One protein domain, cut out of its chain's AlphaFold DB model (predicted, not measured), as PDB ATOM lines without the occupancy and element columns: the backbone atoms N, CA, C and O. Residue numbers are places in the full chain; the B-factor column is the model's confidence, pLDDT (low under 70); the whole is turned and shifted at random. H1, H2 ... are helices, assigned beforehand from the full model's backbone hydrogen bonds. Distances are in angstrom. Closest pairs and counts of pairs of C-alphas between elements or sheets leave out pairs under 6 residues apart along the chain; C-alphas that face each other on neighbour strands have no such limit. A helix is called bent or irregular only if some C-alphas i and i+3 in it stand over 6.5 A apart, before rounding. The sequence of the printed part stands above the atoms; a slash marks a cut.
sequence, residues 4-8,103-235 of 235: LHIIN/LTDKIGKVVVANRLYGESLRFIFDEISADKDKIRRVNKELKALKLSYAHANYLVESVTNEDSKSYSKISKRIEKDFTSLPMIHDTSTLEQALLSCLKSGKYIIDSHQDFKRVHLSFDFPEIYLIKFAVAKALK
ATOM      1  N   LEU A   4      41.319  12.730 -18.169       37.66
ATOM      2  CA  LEU A   4      40.545  11.490 -18.271       37.66
ATOM      3  C   LEU A   4      40.760  10.512 -17.108       37.66
ATOM      4  O   LEU A   4      39.845   9.754 -16.774       37.66
ATOM      5  N   HIS A   5      41.922  10.527 -16.455       42.12
ATOM      6  CA  HIS A   5      42.171   9.681 -15.286       42.12
ATOM      7  C   HIS A   5      41.393  10.168 -14.058       42.12
ATOM      8  O   HIS A   5      40.860   9.350 -13.311       42.12
ATOM      9  N   ILE A   6      41.239  11.487 -13.902       44.66
ATOM     10  CA  ILE A   6      40.436  12.102 -12.833       44.66
ATOM     11  C   ILE A   6      38.948  11.749 -13.015       44.66
ATOM     12  O   ILE A   6      38.256  11.410 -12.051       44.66
ATOM     13  N   ILE A   7      38.467  11.734 -14.266       40.97
ATOM     14  CA  ILE A   7      37.095  11.343 -14.619       40.97
ATOM     15  C   ILE A   7      36.834   9.859 -14.305       40.97
ATOM     16  O   ILE A   7      35.761   9.512 -13.816       40.97
ATOM     17  N   ASN A   8      37.801   8.971 -14.530       40.25
ATOM     18  CA  ASN A   8      37.584   7.519 -14.473       40.25
ATOM     19  C   ASN A   8      37.958   6.855 -13.136       40.25
ATOM     20  O   ASN A   8      37.986   5.624 -13.058       40.25
ATOM     21  N   LEU A 103      25.795   3.833   5.652       90.06
ATOM     22  CA  LEU A 103      26.611   5.042   5.775       90.06
ATOM     23  C   LEU A 103      26.028   6.195   4.960       90.06
ATOM     24  O   LEU A 103      25.956   7.309   5.468       90.06
ATOM     25  N   THR A 104      25.565   5.924   3.743       89.56
ATOM     26  CA  THR A 104      24.925   6.914   2.867       89.56
ATOM     27  C   THR A 104      23.640   7.457   3.477       89.56
ATOM     28  O   THR A 104      23.414   8.663   3.431       89.56
ATOM     29  N   ASP A 105      22.837   6.608   4.112       89.75
ATOM     30  CA  ASP A 105      21.619   7.021   4.810       89.75
ATOM     31  C   ASP A 105      21.943   7.856   6.056       89.75
ATOM     32  O   ASP A 105      21.281   8.859   6.319       89.75
ATOM     33  N   LYS A 106      22.984   7.475   6.809       91.75
ATOM     34  CA  LYS A 106      23.414   8.186   8.023       91.75
ATOM     35  C   LYS A 106      24.053   9.545   7.725       91.75
ATOM     36  O   LYS A 106      23.810  10.495   8.461       91.75
ATOM     37  N   ILE A 107      24.912   9.621   6.709       93.44
ATOM     38  CA  ILE A 107      25.677  10.826   6.347       93.44
ATOM     39  C   ILE A 107      24.852  11.739   5.430       93.44
ATOM     40  O   ILE A 107      24.937  12.960   5.517       93.44
ATOM     41  N   GLY A 108      24.024  11.151   4.571       93.62
ATOM     42  CA  GLY A 108      23.254  11.839   3.547       93.62
ATOM     43  C   GLY A 108      23.840  11.619   2.154       93.62
ATOM     44  O   GLY A 108      25.027  11.831   1.907       93.62
ATOM     45  N   LYS A 109      22.975  11.240   1.206       92.50
ATOM     46  CA  LYS A 109      23.369  10.883  -0.165       92.50
ATOM     47  C   LYS A 109      24.198  11.969  -0.865       92.50
ATOM     48  O   LYS A 109      25.233  11.661  -1.438       92.50
ATOM     49  N   VAL A 110      23.784  13.234  -0.789       95.38
ATOM     50  CA  VAL A 110      24.503  14.335  -1.461       95.38
ATOM     51  C   VAL A 110      25.889  14.596  -0.855       95.38
ATOM     52  O   VAL A 110      26.831  14.859  -1.594       95.38
ATOM     53  N   VAL A 111      26.029  14.450   0.463       95.44
ATOM     54  CA  VAL A 111      27.300  14.632   1.181       95.44
ATOM     55  C   VAL A 111      28.271  13.517   0.794       95.44
ATOM     56  O   VAL A 111      29.418  13.764   0.433       95.44
ATOM     57  N   VAL A 112      27.793  12.270   0.762       92.81
ATOM     58  CA  VAL A 112      28.603  11.138   0.290       92.81
ATOM     59  C   VAL A 112      28.998  11.311  -1.182       92.81
ATOM     60  O   VAL A 112      30.156  11.090  -1.534       92.81
ATOM     61  N   ALA A 113      28.085  11.779  -2.038       92.00
ATOM     62  CA  ALA A 113      28.401  12.110  -3.427       92.00
ATOM     63  C   ALA A 113      29.486  13.196  -3.542       92.00
ATOM     64  O   ALA A 113      30.375  13.079  -4.388       92.00
ATOM     65  N   ASN A 114      29.433  14.229  -2.696       94.69
ATOM     66  CA  ASN A 114      30.425  15.301  -2.652       94.69
ATOM     67  C   ASN A 114      31.812  14.762  -2.290       94.69
ATOM     68  O   ASN A 114      32.761  14.948  -3.049       94.69
ATOM     69  N   ARG A 115      31.913  13.996  -1.202       91.25
ATOM     70  CA  ARG A 115      33.180  13.412  -0.733       91.25
ATOM     71  C   ARG A 115      33.847  12.511  -1.769       91.25
ATOM     72  O   ARG A 115      35.072  12.464  -1.874       91.25
ATOM     73  N   LEU A 116      33.040  11.783  -2.537       86.06
ATOM     74  CA  LEU A 116      33.524  10.842  -3.543       86.06
ATOM     75  C   LEU A 116      33.856  11.501  -4.882       86.06
ATOM     76  O   LEU A 116      34.822  11.102  -5.537       86.06
ATOM     77  N   TYR A 117      33.046  12.469  -5.311       87.19
ATOM     78  CA  TYR A 117      33.066  12.966  -6.688       87.19
ATOM     79  C   TYR A 117      33.127  14.487  -6.811       87.19
ATOM     80  O   TYR A 117      33.480  14.966  -7.885       87.19
ATOM     81  N   GLY A 118      32.813  15.245  -5.763       90.62
ATOM     82  CA  GLY A 118      32.616  16.695  -5.795       90.62
ATOM     83  C   GLY A 118      33.797  17.456  -6.386       90.62
ATOM     84  O   GLY A 118      33.610  18.224  -7.326       90.62
ATOM     85  N   GLU A 119      35.015  17.188  -5.911       87.31
ATOM     86  CA  GLU A 119      36.225  17.838  -6.432       87.31
ATOM     87  C   GLU A 119      36.442  17.533  -7.917       87.31
ATOM     88  O   GLU A 119      36.605  18.453  -8.718       87.31
ATOM     89  N   SER A 120      36.380  16.249  -8.294       84.19
ATOM     90  CA  SER A 120      36.547  15.839  -9.690       84.19
ATOM     91  C   SER A 120      35.489  16.484 -10.586       84.19
ATOM     92  O   SER A 120      35.827  17.070 -11.609       84.19
ATOM     93  N   LEU A 121      34.216  16.438 -10.179       89.19
ATOM     94  CA  LEU A 121      33.097  16.991 -10.934       89.19
ATOM     95  C   LEU A 121      33.242  18.497 -11.122       89.19
ATOM     96  O   LEU A 121      33.054  18.964 -12.241       89.19
ATOM     97  N   ARG A 122      33.608  19.230 -10.063       91.06
ATOM     98  CA  ARG A 122      33.854  20.674 -10.122       91.06
ATOM     99  C   ARG A 122      34.954  20.995 -11.124       91.06
ATOM    100  O   ARG A 122      34.697  21.714 -12.077       91.06
ATOM    101  N   PHE A 123      36.128  20.385 -10.960       87.44
ATOM    102  CA  PHE A 123      37.270  20.613 -11.846       87.44
ATOM    103  C   PHE A 123      36.906  20.385 -13.320       87.44
ATOM    104  O   PHE A 123      37.142  21.235 -14.171       87.44
ATOM    105  N   ILE A 124      36.265  19.253 -13.620       85.75
ATOM    106  CA  ILE A 124      35.893  18.897 -14.992       85.75
ATOM    107  C   ILE A 124      34.870  19.883 -15.574       85.75
ATOM    108  O   ILE A 124      34.955  20.241 -16.748       85.75
ATOM    109  N   PHE A 125      33.874  20.302 -14.790       91.62
ATOM    110  CA  PHE A 125      32.835  21.211 -15.276       91.62
ATOM    111  C   PHE A 125      33.318  22.653 -15.397       91.62
ATOM    112  O   PHE A 125      32.895  23.328 -16.334       91.62
ATOM    113  N   ASP A 126      34.245  23.091 -14.548       90.44
ATOM    114  CA  ASP A 126      34.927  24.377 -14.700       90.44
ATOM    115  C   ASP A 126      35.687  24.407 -16.040       90.44
ATOM    116  O   ASP A 126      35.467  25.305 -16.857       90.44
ATOM    117  N   GLU A 127      36.456  23.354 -16.343       88.00
ATOM    118  CA  GLU A 127      37.195  23.204 -17.606       88.00
ATOM    119  C   GLU A 127      36.296  23.145 -18.849       88.00
ATOM    120  O   GLU A 127      36.621  23.700 -19.901       88.00
ATOM    121  N   ILE A 128      35.152  22.459 -18.765       90.81
ATOM    122  CA  ILE A 128      34.189  22.418 -19.872       90.81
ATOM    123  C   ILE A 128      33.520  23.781 -20.040       90.81
ATOM    124  O   ILE A 128      33.342  24.231 -21.171       90.81
ATOM    125  N   SER A 129      33.145  24.442 -18.943       90.94
ATOM    126  CA  SER A 129      32.397  25.703 -18.973       90.94
ATOM    127  C   SER A 129      33.159  26.844 -19.656       90.94
ATOM    128  O   SER A 129      32.539  27.726 -20.254       90.94
ATOM    129  N   ALA A 130      34.492  26.788 -19.631       89.12
ATOM    130  CA  ALA A 130      35.373  27.752 -20.278       89.12
ATOM    131  C   ALA A 130      35.426  27.614 -21.815       89.12
ATOM    132  O   ALA A 130      35.868  28.541 -22.496       89.12
ATOM    133  N   ASP A 131      34.953  26.498 -22.383       92.88
ATOM    134  CA  ASP A 131      35.078  26.178 -23.807       92.88
ATOM    135  C   ASP A 131      33.723  25.799 -24.436       92.88
ATOM    136  O   ASP A 131      33.138  24.736 -24.201       92.88
ATOM    137  N   LYS A 132      33.228  26.672 -25.324       93.38
ATOM    138  CA  LYS A 132      31.944  26.481 -26.019       93.38
ATOM    139  C   LYS A 132      31.913  25.225 -26.894       93.38
ATOM    140  O   LYS A 132      30.840  24.629 -27.037       93.38
ATOM    141  N   ASP A 133      33.041  24.806 -27.462       93.31
ATOM    142  CA  ASP A 133      33.116  23.589 -28.268       93.31
ATOM    143  C   ASP A 133      33.060  22.342 -27.382       93.31
ATOM    144  O   ASP A 133      32.317  21.405 -27.710       93.31
ATOM    145  N   LYS A 134      33.723  22.347 -26.214       91.94
ATOM    146  CA  LYS A 134      33.566  21.279 -25.204       91.94
ATOM    147  C   LYS A 134      32.112  21.177 -24.735       91.94
ATOM    148  O   LYS A 134      31.544  20.082 -24.769       91.94
ATOM    149  N   ILE A 135      31.460  22.300 -24.409       94.50
ATOM    150  CA  ILE A 135      30.027  22.321 -24.048       94.50
ATOM    151  C   ILE A 135      29.181  21.710 -25.168       94.50
ATOM    152  O   ILE A 135      28.307  20.878 -24.910       94.50
ATOM    153  N   ARG A 136      29.430  22.087 -26.430       94.31
ATOM    154  CA  ARG A 136      28.675  21.571 -27.582       94.31
ATOM    155  C   ARG A 136      28.826  20.057 -27.727       94.31
ATOM    156  O   ARG A 136      27.828  19.376 -27.975       94.31
ATOM    157  N   ARG A 137      30.046  19.535 -27.569       91.38
ATOM    158  CA  ARG A 137      30.353  18.097 -27.627       91.38
ATOM    159  C   ARG A 137      29.662  17.335 -26.496       91.38
ATOM    160  O   ARG A 137      28.948  16.375 -26.768       91.38
ATOM    161  N   VAL A 138      29.774  17.813 -25.257       90.88
ATOM    162  CA  VAL A 138      29.119  17.203 -24.084       90.88
ATOM    163  C   VAL A 138      27.599  17.218 -24.230       90.88
ATOM    164  O   VAL A 138      26.933  16.204 -24.023       90.88
ATOM    165  N   ASN A 139      27.026  18.341 -24.666       93.06
ATOM    166  CA  ASN A 139      25.586  18.464 -24.874       93.06
ATOM    167  C   ASN A 139      25.071  17.533 -25.989       93.06
ATOM    168  O   ASN A 139      23.930  17.083 -25.924       93.06
ATOM    169  N   LYS A 140      25.889  17.222 -27.006       88.75
ATOM    170  CA  LYS A 140      25.544  16.234 -28.042       88.75
ATOM    171  C   LYS A 140      25.399  14.832 -27.444       88.75
ATOM    172  O   LYS A 140      24.405  14.171 -27.733       88.75
ATOM    173  N   GLU A 141      26.334  14.415 -26.593       85.50
ATOM    174  CA  GLU A 141      26.266  13.103 -25.932       85.50
ATOM    175  C   GLU A 141      25.123  13.026 -24.911       85.50
ATOM    176  O   GLU A 141      24.390  12.040 -24.872       85.50
ATOM    177  N   LEU A 142      24.885  14.097 -24.148       85.88
ATOM    178  CA  LEU A 142      23.772  14.165 -23.195       85.88
ATOM    179  C   LEU A 142      22.399  14.105 -23.880       85.88
ATOM    180  O   LEU A 142      21.483  13.476 -23.350       85.88
ATOM    181  N   LYS A 143      22.245  14.687 -25.077       85.69
ATOM    182  CA  LYS A 143      20.979  14.641 -25.831       85.69
ATOM    183  C   LYS A 143      20.547  13.220 -26.190       85.69
ATOM    184  O   LYS A 143      19.348  12.951 -26.185       85.69
ATOM    185  N   ALA A 144      21.491  12.310 -26.445       77.81
ATOM    186  CA  ALA A 144      21.183  10.896 -26.678       77.81
ATOM    187  C   ALA A 144      20.533  10.226 -25.450       77.81
ATOM    188  O   ALA A 144      19.806   9.248 -25.588       77.81
ATOM    189  N   LEU A 145      20.747  10.795 -24.261       75.81
ATOM    190  CA  LEU A 145      20.191  10.358 -22.981       75.81
ATOM    191  C   LEU A 145      18.971  11.191 -22.545       75.81
ATOM    192  O   LEU A 145      18.569  11.111 -21.390       75.81
ATOM    193  N   LYS A 146      18.407  12.030 -23.431       81.50
ATOM    194  CA  LYS A 146      17.384  13.051 -23.105       81.50
ATOM    195  C   LYS A 146      17.826  14.061 -22.031       81.50
ATOM    196  O   LYS A 146      16.998  14.704 -21.392       81.50
ATOM    197  N   LEU A 147      19.132  14.262 -21.868       86.50
ATOM    198  CA  LEU A 147      19.712  15.237 -20.949       86.50
ATOM    199  C   LEU A 147      20.293  16.442 -21.703       86.50
ATOM    200  O   LEU A 147      20.435  16.445 -22.924       86.50
ATOM    201  N   SER A 148      20.628  17.488 -20.953       91.75
ATOM    202  CA  SER A 148      21.306  18.681 -21.462       91.75
ATOM    203  C   SER A 148      22.481  19.040 -20.561       91.75
ATOM    204  O   SER A 148      22.507  18.638 -19.395       91.75
ATOM    205  N   TYR A 149      23.417  19.845 -21.071       93.56
ATOM    206  CA  TYR A 149      24.514  20.376 -20.256       93.56
ATOM    207  C   TYR A 149      24.005  21.098 -18.997       93.56
ATOM    208  O   TYR A 149      24.567  20.920 -17.926       93.56
ATOM    209  N   ALA A 150      22.885  21.822 -19.092       93.12
ATOM    210  CA  ALA A 150      22.267  22.494 -17.946       93.12
ATOM    211  C   ALA A 150      21.812  21.510 -16.852       93.12
ATOM    212  O   ALA A 150      21.985  21.788 -15.670       93.12
ATOM    213  N   HIS A 151      21.263  20.347 -17.227       92.94
ATOM    214  CA  HIS A 151      20.915  19.305 -16.252       92.94
ATOM    215  C   HIS A 151      22.160  18.755 -15.555       92.94
ATOM    216  O   HIS A 151      22.148  18.559 -14.342       92.94
ATOM    217  N   ALA A 152      23.225  18.522 -16.324       93.00
ATOM    218  CA  ALA A 152      24.475  18.006 -15.794       93.00
ATOM    219  C   ALA A 152      25.148  19.012 -14.851       93.00
ATOM    220  O   ALA A 152      25.497  18.654 -13.730       93.00
ATOM    221  N   ASN A 153      25.224  20.279 -15.262       94.50
ATOM    222  CA  ASN A 153      25.772  21.361 -14.453       94.50
ATOM    223  C   ASN A 153      24.986  21.547 -13.149       94.50
ATOM    224  O   ASN A 153      25.580  21.638 -12.085       94.50
ATOM    225  N   TYR A 154      23.652  21.500 -13.207       95.56
ATOM    226  CA  TYR A 154      22.822  21.624 -12.007       95.56
ATOM    227  C   TYR A 154      23.001  20.449 -11.029       95.56
ATOM    228  O   TYR A 154      22.977  20.654  -9.814       95.56
ATOM    229  N   LEU A 155      23.228  19.220 -11.521       95.50
ATOM    230  CA  LEU A 155      23.618  18.105 -10.649       95.50
ATOM    231  C   LEU A 155      24.976  18.369  -9.994       95.50
ATOM    232  O   LEU A 155      25.100  18.182  -8.787       95.50
ATOM    233  N   VAL A 156      25.970  18.812 -10.764       95.06
ATOM    234  CA  VAL A 156      27.314  19.111 -10.246       95.06
ATOM    235  C   VAL A 156      27.267  20.213  -9.193       95.06
ATOM    236  O   VAL A 156      27.821  20.033  -8.113       95.06
ATOM    237  N   GLU A 157      26.547  21.304  -9.439       96.31
ATOM    238  CA  GLU A 157      26.321  22.377  -8.461       96.31
ATOM    239  C   GLU A 157      25.624  21.863  -7.195       96.31
ATOM    240  O   GLU A 157      26.002  22.224  -6.083       96.31
ATOM    241  N   SER A 158      24.629  20.984  -7.339       97.12
ATOM    242  CA  SER A 158      23.925  20.410  -6.187       97.12
ATOM    243  C   SER A 158      24.836  19.510  -5.348       97.12
ATOM    244  O   SER A 158      24.772  19.545  -4.124       97.12
ATOM    245  N   VAL A 159      25.692  18.710  -5.995       96.75
ATOM    246  CA  VAL A 159      26.677  17.854  -5.314       96.75
ATOM    247  C   VAL A 159      27.744  18.706  -4.635       96.75
ATOM    248  O   VAL A 159      28.015  18.517  -3.456       96.75
ATOM    249  N   THR A 160      28.339  19.655  -5.357       94.94
ATOM    250  CA  THR A 160      29.449  20.490  -4.864       94.94
ATOM    251  C   THR A 160      29.048  21.384  -3.693       94.94
ATOM    252  O   THR A 160      29.854  21.562  -2.785       94.94
ATOM    253  N   ASN A 161      27.804  21.870  -3.671       95.75
ATOM    254  CA  ASN A 161      27.256  22.676  -2.577       95.75
ATOM    255  C   ASN A 161      26.525  21.856  -1.499       95.75
ATOM    256  O   ASN A 161      25.921  22.440  -0.603       95.75
ATOM    257  N   GLU A 162      26.514  20.524  -1.611       96.44
ATOM    258  CA  GLU A 162      25.781  19.619  -0.712       96.44
ATOM    259  C   GLU A 162      24.276  19.955  -0.557       96.44
ATOM    260  O   GLU A 162      23.643  19.663   0.462       96.44
ATOM    261  N   ASP A 163      23.654  20.532  -1.592       97.31
ATOM    262  CA  ASP A 163      22.231  20.887  -1.588       97.31
ATOM    263  C   ASP A 163      21.367  19.643  -1.822       97.31
ATOM    264  O   ASP A 163      21.041  19.260  -2.951       97.31
ATOM    265  N   SER A 164      20.948  19.024  -0.720       95.06
ATOM    266  CA  SER A 164      20.125  17.809  -0.724       95.06
ATOM    267  C   SER A 164      18.801  17.957  -1.484       95.06
ATOM    268  O   SER A 164      18.343  17.003  -2.127       95.06
ATOM    269  N   LYS A 165      18.178  19.142  -1.451       95.88
ATOM    270  CA  LYS A 165      16.877  19.385  -2.081       95.88
ATOM    271  C   LYS A 165      17.035  19.508  -3.590       95.88
ATOM    272  O   LYS A 165      16.285  18.861  -4.330       95.88
ATOM    273  N   SER A 166      18.000  20.307  -4.041       96.00
ATOM    274  CA  SER A 166      18.311  20.444  -5.467       96.00
ATOM    275  C   SER A 166      18.804  19.125  -6.045       96.00
ATOM    276  O   SER A 166      18.270  18.689  -7.067       96.00
ATOM    277  N   TYR A 167      19.690  18.427  -5.326       96.00
ATOM    278  CA  TYR A 167      20.184  17.102  -5.690       96.00
ATOM    279  C   TYR A 167      19.030  16.114  -5.895       96.00
ATOM    280  O   TYR A 167      18.874  15.553  -6.976       96.00
ATOM    281  N   SER A 168      18.133  15.969  -4.914       93.81
ATOM    282  CA  SER A 168      16.985  15.058  -5.036       93.81
ATOM    283  C   SER A 168      16.085  15.410  -6.227       93.81
ATOM    284  O   SER A 168      15.605  14.523  -6.937       93.81
ATOM    285  N   LYS A 169      15.860  16.706  -6.471       94.81
ATOM    286  CA  LYS A 169      15.028  17.186  -7.578       94.81
ATOM    287  C   LYS A 169      15.638  16.840  -8.938       94.81
ATOM    288  O   LYS A 169      14.911  16.356  -9.809       94.81
ATOM    289  N   ILE A 170      16.933  17.091  -9.136       93.88
ATOM    290  CA  ILE A 170      17.598  16.813 -10.414       93.88
ATOM    291  C   ILE A 170      17.830  15.315 -10.621       93.88
ATOM    292  O   ILE A 170      17.572  14.836 -11.723       93.88
ATOM    293  N   SER A 171      18.169  14.549  -9.579       91.00
ATOM    294  CA  SER A 171      18.295  13.087  -9.665       91.00
ATOM    295  C   SER A 171      16.986  12.426 -10.095       91.00
ATOM    296  O   SER A 171      16.983  11.649 -11.045       91.00
ATOM    297  N   LYS A 172      15.850  12.801  -9.485       90.38
ATOM    298  CA  LYS A 172      14.522  12.293  -9.887       90.38
ATOM    299  C   LYS A 172      14.171  12.650 -11.326       90.38
ATOM    300  O   LYS A 172      13.531  11.870 -12.028       90.38
ATOM    301  N   ARG A 173      14.561  13.847 -11.773       89.19
ATOM    302  CA  ARG A 173      14.350  14.267 -13.160       89.19
ATOM    303  C   ARG A 173      15.183  13.426 -14.126       89.19
ATOM    304  O   ARG A 173      14.622  12.927 -15.094       89.19
ATOM    305  N   ILE A 174      16.471  13.238 -13.841       86.31
ATOM    306  CA  ILE A 174      17.372  12.394 -14.638       86.31
ATOM    307  C   ILE A 174      16.840  10.960 -14.705       86.31
ATOM    308  O   ILE A 174      16.760  10.392 -15.790       86.31
ATOM    309  N   GLU A 175      16.420  10.397 -13.572       83.25
ATOM    310  CA  GLU A 175      15.825   9.061 -13.507       83.25
ATOM    311  C   GLU A 175      14.581   8.945 -14.392       83.25
ATOM    312  O   GLU A 175      14.492   8.026 -15.208       83.25
ATOM    313  N   LYS A 176      13.648   9.900 -14.306       81.12
ATOM    314  CA  LYS A 176      12.452   9.925 -15.159       81.12
ATOM    315  C   LYS A 176      12.805  10.033 -16.646       81.12
ATOM    316  O   LYS A 176      12.236   9.318 -17.468       81.12
ATOM    317  N   ASP A 177      13.724  10.926 -17.000       76.25
ATOM    318  CA  ASP A 177      14.101  11.156 -18.398       76.25
ATOM    319  C   ASP A 177      14.796   9.913 -18.983       76.25
ATOM    320  O   ASP A 177      14.472   9.504 -20.101       76.25
ATOM    321  N   PHE A 178      15.651   9.247 -18.203       72.50
ATOM    322  CA  PHE A 178      16.344   8.021 -18.602       72.50
ATOM    323  C   PHE A 178      15.410   6.807 -18.705       72.50
ATOM    324  O   PHE A 178      15.417   6.110 -19.718       72.50
ATOM    325  N   THR A 179      14.554   6.577 -17.705       66.56
ATOM    326  CA  THR A 179      13.559   5.483 -17.725       66.56
ATOM    327  C   THR A 179      12.510   5.655 -18.830       66.56
ATOM    328  O   THR A 179      11.886   4.687 -19.250       66.56
ATOM    329  N   SER A 180      12.343   6.869 -19.366       64.56
ATOM    330  CA  SER A 180      11.450   7.152 -20.499       64.56
ATOM    331  C   SER A 180      12.036   6.833 -21.889       64.56
ATOM    332  O   SER A 180      11.412   7.168 -22.905       64.56
ATOM    333  N   LEU A 181      13.256   6.296 -21.989       60.47
ATOM    334  CA  LEU A 181      13.867   5.924 -23.271       60.47
ATOM    335  C   LEU A 181      13.165   4.687 -23.884       60.47
ATOM    336  O   LEU A 181      12.820   3.757 -23.157       60.47
ATOM    337  N   PRO A 182      12.916   4.657 -25.209       48.22
ATOM    338  CA  PRO A 182      12.209   3.543 -25.839       48.22
ATOM    339  C   PRO A 182      13.017   2.225 -25.788       48.22
ATOM    340  O   PRO A 182      14.095   2.142 -26.368       48.22
ATOM    341  N   MET A 183      12.421   1.208 -25.135       38.56
ATOM    342  CA  MET A 183      12.879  -0.171 -24.830       38.56
ATOM    343  C   MET A 183      14.084  -0.271 -23.873       38.56
ATOM    344  O   MET A 183      15.192   0.123 -24.206       38.56
ATOM    345  N   ILE A 184      13.958  -0.858 -22.679       41.41
ATOM    346  CA  ILE A 184      13.385  -2.180 -22.358       41.41
ATOM    347  C   ILE A 184      12.168  -2.034 -21.430       41.41
ATOM    348  O   ILE A 184      12.162  -1.184 -20.550       41.41
ATOM    349  N   HIS A 185      11.140  -2.860 -21.651       38.25
ATOM    350  CA  HIS A 185       9.943  -2.983 -20.811       38.25
ATOM    351  C   HIS A 185      10.288  -3.419 -19.386       38.25
ATOM    352  O   HIS A 185      10.141  -4.589 -19.042       38.25
ATOM    353  N   ASP A 186      10.754  -2.497 -18.560       49.09
ATOM    354  CA  ASP A 186      10.979  -2.788 -17.161       49.09
ATOM    355  C   ASP A 186      10.671  -1.549 -16.326       49.09
ATOM    356  O   ASP A 186      11.112  -0.440 -16.628       49.09
ATOM    357  N   THR A 187       9.916  -1.734 -15.248       56.03
ATOM    358  CA  THR A 187       9.688  -0.732 -14.193       56.03
ATOM    359  C   THR A 187      10.941  -0.532 -13.329       56.03
ATOM    360  O   THR A 187      10.852  -0.163 -12.159       56.03
ATOM    361  N   SER A 188      12.108  -0.848 -13.882       62.62
ATOM    362  CA  SER A 188      13.393  -0.894 -13.209       62.62
ATOM    363  C   SER A 188      13.877   0.498 -12.817       62.62
ATOM    364  O   SER A 188      13.684   1.464 -13.559       62.62
ATOM    365  N   THR A 189      14.552   0.593 -11.674       71.94
ATOM    366  CA  THR A 189      15.206   1.832 -11.230       71.94
ATOM    367  C   THR A 189      16.318   2.251 -12.196       71.94
ATOM    368  O   THR A 189      16.831   1.436 -12.972       71.94
ATOM    369  N   LEU A 190      16.750   3.515 -12.121       73.56
ATOM    370  CA  LEU A 190      17.870   4.024 -12.924       73.56
ATOM    371  C   LEU A 190      19.125   3.129 -12.841       73.56
ATOM    372  O   LEU A 190      19.757   2.832 -13.855       73.56
ATOM    373  N   GLU A 191      19.467   2.665 -11.638       74.12
ATOM    374  CA  GLU A 191      20.584   1.744 -11.406       74.12
ATOM    375  C   GLU A 191      20.382   0.399 -12.117       74.12
ATOM    376  O   GLU A 191      21.279  -0.073 -12.818       74.12
ATOM    377  N   GLN A 192      19.206  -0.216 -11.981       72.44
ATOM    378  CA  GLN A 192      18.898  -1.505 -12.605       72.44
ATOM    379  C   GLN A 192      18.933  -1.424 -14.136       72.44
ATOM    380  O   GLN A 192      19.443  -2.339 -14.793       72.44
ATOM    381  N   ALA A 193      18.452  -0.319 -14.706       70.50
ATOM    382  CA  ALA A 193      18.520  -0.066 -16.138       70.50
ATOM    383  C   ALA A 193      19.980   0.059 -16.617       70.50
ATOM    384  O   ALA A 193      20.375  -0.609 -17.576       70.50
ATOM    385  N   LEU A 194      20.819   0.820 -15.902       72.56
ATOM    386  CA  LEU A 194      22.253   0.940 -16.197       72.56
ATOM    387  C   LEU A 194      22.989  -0.402 -16.100       72.56
ATOM    388  O   LEU A 194      23.771  -0.750 -16.989       72.56
ATOM    389  N   LEU A 195      22.723  -1.180 -15.049       68.94
ATOM    390  CA  LEU A 195      23.302  -2.514 -14.873       68.94
ATOM    391  C   LEU A 195      22.870  -3.470 -15.990       68.94
ATOM    392  O   LEU A 195      23.688  -4.258 -16.466       68.94
ATOM    393  N   SER A 196      21.620  -3.393 -16.441       65.56
ATOM    394  CA  SER A 196      21.105  -4.201 -17.551       65.56
ATOM    395  C   SER A 196      21.755  -3.843 -18.890       65.56
ATOM    396  O   SER A 196      22.141  -4.746 -19.643       65.56
ATOM    397  N   CYS A 197      21.963  -2.554 -19.179       62.50
ATOM    398  CA  CYS A 197      22.731  -2.112 -20.351       62.50
ATOM    399  C   CYS A 197      24.158  -2.684 -20.339       62.50
ATOM    400  O   CYS A 197      24.636  -3.195 -21.351       62.50
ATOM    401  N   LEU A 198      24.819  -2.680 -19.179       60.69
ATOM    402  CA  LEU A 198      26.184  -3.197 -19.036       60.69
ATOM    403  C   LEU A 198      26.255  -4.725 -19.152       60.69
ATOM    404  O   LEU A 198      27.123  -5.239 -19.856       60.69
ATOM    405  N   LYS A 199      25.332  -5.454 -18.511       59.50
ATOM    406  CA  LYS A 199      25.272  -6.928 -18.552       59.50
ATOM    407  C   LYS A 199      24.950  -7.474 -19.942       59.50
ATOM    408  O   LYS A 199      25.470  -8.518 -20.318       59.50
ATOM    409  N   SER A 200      24.099  -6.788 -20.704       54.50
ATOM    410  CA  SER A 200      23.650  -7.254 -22.023       54.50
ATOM    411  C   SER A 200      24.634  -6.965 -23.160       54.50
ATOM    412  O   SER A 200      24.329  -7.267 -24.312       54.50
ATOM    413  N   GLY A 201      25.789  -6.344 -22.882       42.41
ATOM    414  CA  GLY A 201      26.731  -5.908 -23.921       42.41
ATOM    415  C   GLY A 201      26.146  -4.860 -24.878       42.41
ATOM    416  O   GLY A 201      26.801  -4.469 -25.844       42.41
ATOM    417  N   LYS A 202      24.927  -4.377 -24.605       45.91
ATOM    418  CA  LYS A 202      24.282  -3.241 -25.262       45.91
ATOM    419  C   LYS A 202      24.859  -1.984 -24.630       45.91
ATOM    420  O   LYS A 202      24.233  -1.326 -23.803       45.91
ATOM    421  N   TYR A 203      26.126  -1.735 -24.927       45.12
ATOM    422  CA  TYR A 203      26.865  -0.647 -24.319       45.12
ATOM    423  C   TYR A 203      26.175   0.697 -24.542       45.12
ATOM    424  O   TYR A 203      25.581   0.960 -25.585       45.12
ATOM    425  N   ILE A 204      26.435   1.602 -23.606       49.75
ATOM    426  CA  ILE A 204      26.743   2.969 -23.992       49.75
ATOM    427  C   ILE A 204      28.129   2.900 -24.670       49.75
ATOM    428  O   ILE A 204      29.149   2.751 -24.000       49.75
ATOM    429  N   ILE A 205      28.134   2.837 -26.007       40.31
ATOM    430  CA  ILE A 205      29.157   2.208 -26.885       40.31
ATOM    431  C   ILE A 205      30.566   2.844 -26.832       40.31
ATOM    432  O   ILE A 205      31.503   2.303 -27.399       40.31
ATOM    433  N   ASP A 206      30.791   3.903 -26.057       42.72
ATOM    434  CA  ASP A 206      32.043   4.671 -26.099       42.72
ATOM    435  C   ASP A 206      32.603   5.037 -24.716       42.72
ATOM    436  O   ASP A 206      33.099   6.147 -24.514       42.72
ATOM    437  N   SER A 207      32.602   4.113 -23.755       46.81
ATOM    438  CA  SER A 207      33.405   4.313 -22.532       46.81
ATOM    439  C   SER A 207      34.904   4.374 -22.877       46.81
ATOM    440  O   SER A 207      35.366   3.718 -23.813       46.81
ATOM    441  N   HIS A 208      35.665   5.241 -22.205       46.69
ATOM    442  CA  HIS A 208      37.125   5.349 -22.362       46.69
ATOM    443  C   HIS A 208      37.823   4.010 -22.074       46.69
ATOM    444  O   HIS A 208      37.284   3.194 -21.332       46.69
ATOM    445  N   GLN A 209      39.014   3.768 -22.634       50.97
ATOM    446  CA  GLN A 209      39.770   2.531 -22.361       50.97
ATOM    447  C   GLN A 209      40.107   2.360 -20.867       50.97
ATOM    448  O   GLN A 209      40.180   1.241 -20.371       50.97
ATOM    449  N   ASP A 210      40.192   3.473 -20.135       45.03
ATOM    450  CA  ASP A 210      40.437   3.500 -18.685       45.03
ATOM    451  C   ASP A 210      39.170   3.332 -17.835       45.03
ATOM    452  O   ASP A 210      39.202   3.458 -16.609       45.03
ATOM    453  N   PHE A 211      38.027   3.056 -18.461       50.09
ATOM    454  CA  PHE A 211      36.766   2.860 -17.766       50.09
ATOM    455  C   PHE A 211      36.720   1.482 -17.089       50.09
ATOM    456  O   PHE A 211      36.450   0.455 -17.721       50.09
ATOM    457  N   LYS A 212      36.994   1.442 -15.780       50.09
ATOM    458  CA  LYS A 212      37.031   0.195 -14.997       50.09
ATOM    459  C   LYS A 212      35.623  -0.395 -14.814       50.09
ATOM    460  O   LYS A 212      34.775   0.176 -14.145       50.09
ATOM    461  N   ARG A 213      35.400  -1.587 -15.385       48.12
ATOM    462  CA  ARG A 213      34.119  -2.336 -15.368       48.12
ATOM    463  C   ARG A 213      33.940  -3.294 -14.186       48.12
ATOM    464  O   ARG A 213      32.906  -3.947 -14.074       48.12
ATOM    465  N   VAL A 214      34.963  -3.474 -13.359       40.97
ATOM    466  CA  VAL A 214      34.988  -4.537 -12.350       40.97
ATOM    467  C   VAL A 214      34.413  -3.949 -11.060       40.97
ATOM    468  O   VAL A 214      34.981  -2.993 -10.548       40.97
ATOM    469  N   HIS A 215      33.287  -4.495 -10.575       44.91
ATOM    470  CA  HIS A 215      32.521  -4.081  -9.372       44.91
ATOM    471  C   HIS A 215      31.393  -3.039  -9.562       44.91
ATOM    472  O   HIS A 215      31.218  -2.154  -8.729       44.91
ATOM    473  N   LEU A 216      30.583  -3.160 -10.621       52.09
ATOM    474  CA  LEU A 216      29.470  -2.239 -10.912       52.09
ATOM    475  C   LEU A 216      28.293  -2.425  -9.932       52.09
ATOM    476  O   LEU A 216      27.395  -3.234 -10.155       52.09
ATOM    477  N   SER A 217      28.330  -1.669  -8.841       55.12
ATOM    478  CA  SER A 217      27.187  -1.232  -8.032       55.12
ATOM    479  C   SER A 217      27.144   0.285  -8.202       55.12
ATOM    480  O   SER A 217      28.201   0.912  -8.085       55.12
ATOM    481  N   PHE A 218      25.996   0.881  -8.529       68.62
ATOM    482  CA  PHE A 218      25.926   2.325  -8.769       68.62
ATOM    483  C   PHE A 218      25.218   3.011  -7.616       68.62
ATOM    484  O   PHE A 218      24.015   3.221  -7.669       68.62
ATOM    485  N   ASP A 219      25.979   3.442  -6.614       76.31
ATOM    486  CA  ASP A 219      25.409   4.203  -5.493       76.31
ATOM    487  C   ASP A 219      24.852   5.573  -5.973       76.31
ATOM    488  O   ASP A 219      23.880   6.117  -5.431       76.31
ATOM    489  N   PHE A 220      25.439   6.106  -7.057       85.00
ATOM    490  CA  PHE A 220      25.131   7.408  -7.665       85.00
ATOM    491  C   PHE A 220      24.974   7.306  -9.195       85.00
ATOM    492  O   PHE A 220      25.817   7.808  -9.952       85.00
ATOM    493  N   PRO A 221      23.925   6.627  -9.687       81.31
ATOM    494  CA  PRO A 221      23.763   6.340 -11.111       81.31
ATOM    495  C   PRO A 221      23.615   7.600 -11.986       81.31
ATOM    496  O   PRO A 221      24.065   7.625 -13.132       81.31
ATOM    497  N   GLU A 222      23.054   8.681 -11.450       86.69
ATOM    498  CA  GLU A 222      22.954   9.983 -12.113       86.69
ATOM    499  C   GLU A 222      24.328  10.636 -12.355       86.69
ATOM    500  O   GLU A 222      24.576  11.180 -13.432       86.69
ATOM    501  N   ILE A 223      25.251  10.525 -11.392       88.31
ATOM    502  CA  ILE A 223      26.626  11.027 -11.523       88.31
ATOM    503  C   ILE A 223      27.368  10.179 -12.550       88.31
ATOM    504  O   ILE A 223      28.067  10.712 -13.413       88.31
ATOM    505  N   TYR A 224      27.171   8.861 -12.502       80.88
ATOM    506  CA  TYR A 224      27.754   7.933 -13.462       80.88
ATOM    507  C   TYR A 224      27.378   8.273 -14.909       80.88
ATOM    508  O   TYR A 224      28.257   8.330 -15.770       80.88
ATOM    509  N   LEU A 225      26.100   8.559 -15.171       80.62
ATOM    510  CA  LEU A 225      25.622   8.963 -16.494       80.62
ATOM    511  C   LEU A 225      26.340  10.204 -17.029       80.62
ATOM    512  O   LEU A 225      26.744  10.237 -18.193       80.62
ATOM    513  N   ILE A 226      26.520  11.217 -16.182       85.38
ATOM    514  CA  ILE A 226      27.178  12.465 -16.574       85.38
ATOM    515  C   ILE A 226      28.673  12.251 -16.789       85.38
ATOM    516  O   ILE A 226      29.189  12.666 -17.826       85.38
ATOM    517  N   LYS A 227      29.360  11.551 -15.875       82.00
ATOM    518  CA  LYS A 227      30.783  11.211 -16.040       82.00
ATOM    519  C   LYS A 227      31.012  10.421 -17.327       82.00
ATOM    520  O   LYS A 227      31.951  10.715 -18.062       82.00
ATOM    521  N   PHE A 228      30.117   9.484 -17.645       77.19
ATOM    522  CA  PHE A 228      30.147   8.747 -18.903       77.19
ATOM    523  C   PHE A 228      30.006   9.679 -20.119       77.19
ATOM    524  O   PHE A 228      30.833   9.629 -21.031       77.19
ATOM    525  N   ALA A 229      28.975  10.533 -20.144       80.00
ATOM    526  CA  ALA A 229      28.718  11.425 -21.275       80.00
ATOM    527  C   ALA A 229      29.878  12.407 -21.501       80.00
ATOM    528  O   ALA A 229      30.272  12.646 -22.641       80.00
ATOM    529  N   VAL A 230      30.460  12.922 -20.416       83.25
ATOM    530  CA  VAL A 230      31.635  13.796 -20.455       83.25
ATOM    531  C   VAL A 230      32.865  13.054 -20.971       83.25
ATOM    532  O   VAL A 230      33.493  13.522 -21.916       83.25
ATOM    533  N   ALA A 231      33.183  11.878 -20.421       78.12
ATOM    534  CA  ALA A 231      34.330  11.084 -20.865       78.12
ATOM    535  C   ALA A 231      34.247  10.751 -22.359       78.12
ATOM    536  O   ALA A 231      35.239  10.837 -23.077       78.12
ATOM    537  N   LYS A 232      33.051  10.401 -22.839       75.19
ATOM    538  CA  LYS A 232      32.808  10.152 -24.257       75.19
ATOM    539  C   LYS A 232      33.000  11.411 -25.098       75.19
ATOM    540  O   LYS A 232      33.611  11.353 -26.161       75.19
ATOM    541  N   ALA A 233      32.467  12.535 -24.635       82.56
ATOM    542  CA  ALA A 233      32.524  13.789 -25.364       82.56
ATOM    543  C   ALA A 233      33.936  14.363 -25.464       82.56
ATOM    544  O   ALA A 233      34.175  15.094 -26.420       82.56
ATOM    545  N   LEU A 234      34.828  14.065 -24.512       78.75
ATOM    546  CA  LEU A 234      36.190  14.604 -24.424       78.75
ATOM    547  C   LEU A 234      37.289  13.663 -24.956       78.75
ATOM    548  O   LEU A 234      38.454  14.046 -24.929       78.75
ATOM    549  N   LYS A 235      36.929  12.477 -25.460       68.62
ATOM    550  CA  LYS A 235      37.815  11.649 -26.298       68.62
ATOM    551  C   LYS A 235      38.270  12.387 -27.553       68.62
ATOM    552  O   LYS A 235      39.414  12.159 -27.978       68.62
TER     553      LYS A 235
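Overview. This is residues 4 to 8 and 103 to 235 of the 235 residues of the protein "Putative esterase" of Moritella viscosa (UniProt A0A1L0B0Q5). The last helix, H8, lies in the middle as a core, and H4, H5, H6 and H3b, the second arm of the sharply bent H3, wrap partly round it, mostly crossing one another at large angles. H7 packs on the start of H8, short H1 packs on H3b, H2 lies farthest out beyond H3a, and the long stretch 200 to 220 loops past H8 on the side away from H5. The printed part has 138 residues, with eight named helices, H1 to H8 in chain order, and no named strand: all helix. It is compact, with a radius of gyration of the C-alphas of 14.3 A, and rounded, spanning 39 by 37 by 27 A.

Arrangement. H3, residues 109 to 129, was assigned as one helix by its hydrogen bonds but is bent: C-alphas 116 and 119 are 8.0 A apart, and its arms H3a, residues 109 to 116, and H3b, residues 119 to 129, are about perpendicular, at 86 degrees. H3b touches H5, residues 149 to 160, opposite ways at a shallow tilt of 32 degrees; their closest C-alphas, of Leu 121 and Val 156, are 6.2 A apart. H5 and H6, residues 164 to 179, form a helical hairpin, opposite ways at 38 degrees, only just steep, with the C-alphas of Ser 158 and Tyr 167 closest at 5.0 A. H8, residues 221 to 233, touches H4, residues 132 to 144, at a steep tilt of 54 degrees, opposite ways, closest at the C-alphas of Val 138 and Ala 233, 5.0 A. H8 and H3b are near each other. H7, residues 190 to 199, touches residues 221 to 222 of H8 alone, closest at the C-alphas of Glu 191 and Pro 221, 5.6 A. H1, residues 4 to 7, touches H3b, closest at the C-alphas of Ile 6 and Ser 120, 6.2 A. H2, residues 103 to 107, is close to H3a but not clearly touching, with the C-alphas of Thr 104 and Val 112 closest at 6.2 A. Every O i to N i+4 pair is within hydrogen-bond range in H2, H3a, H3b, H5, H6, H7 and H8; H4 has 8 of 9, and H1 is too short for such a pair.

Along the chain. H1 begins at C-alpha 4, (40.545, 11.490, -18.271). From first to last C-alpha H3b measures 15.3 A, H4 19.0 A, H5 16.2 A, H6 22.0 A and H7 14.4 A. H8, 18.3 A, ends at C-alpha 233, (32.524, 13.789, -25.364).

Size, cuts and confidence. The C-alphas of Lys 106 and Asp 133, the two farthest apart, are 40.6 A apart. Residues 9 to 102 are not printed; C-alphas 8 and 103 are 23.2 A apart across this cut. The link from H7 to H8 is long, 21 residues. The mean pLDDT of the printed part is 77.3; residues 4 to 8, 179 to 188, 195 to 218 and 235 are under 70.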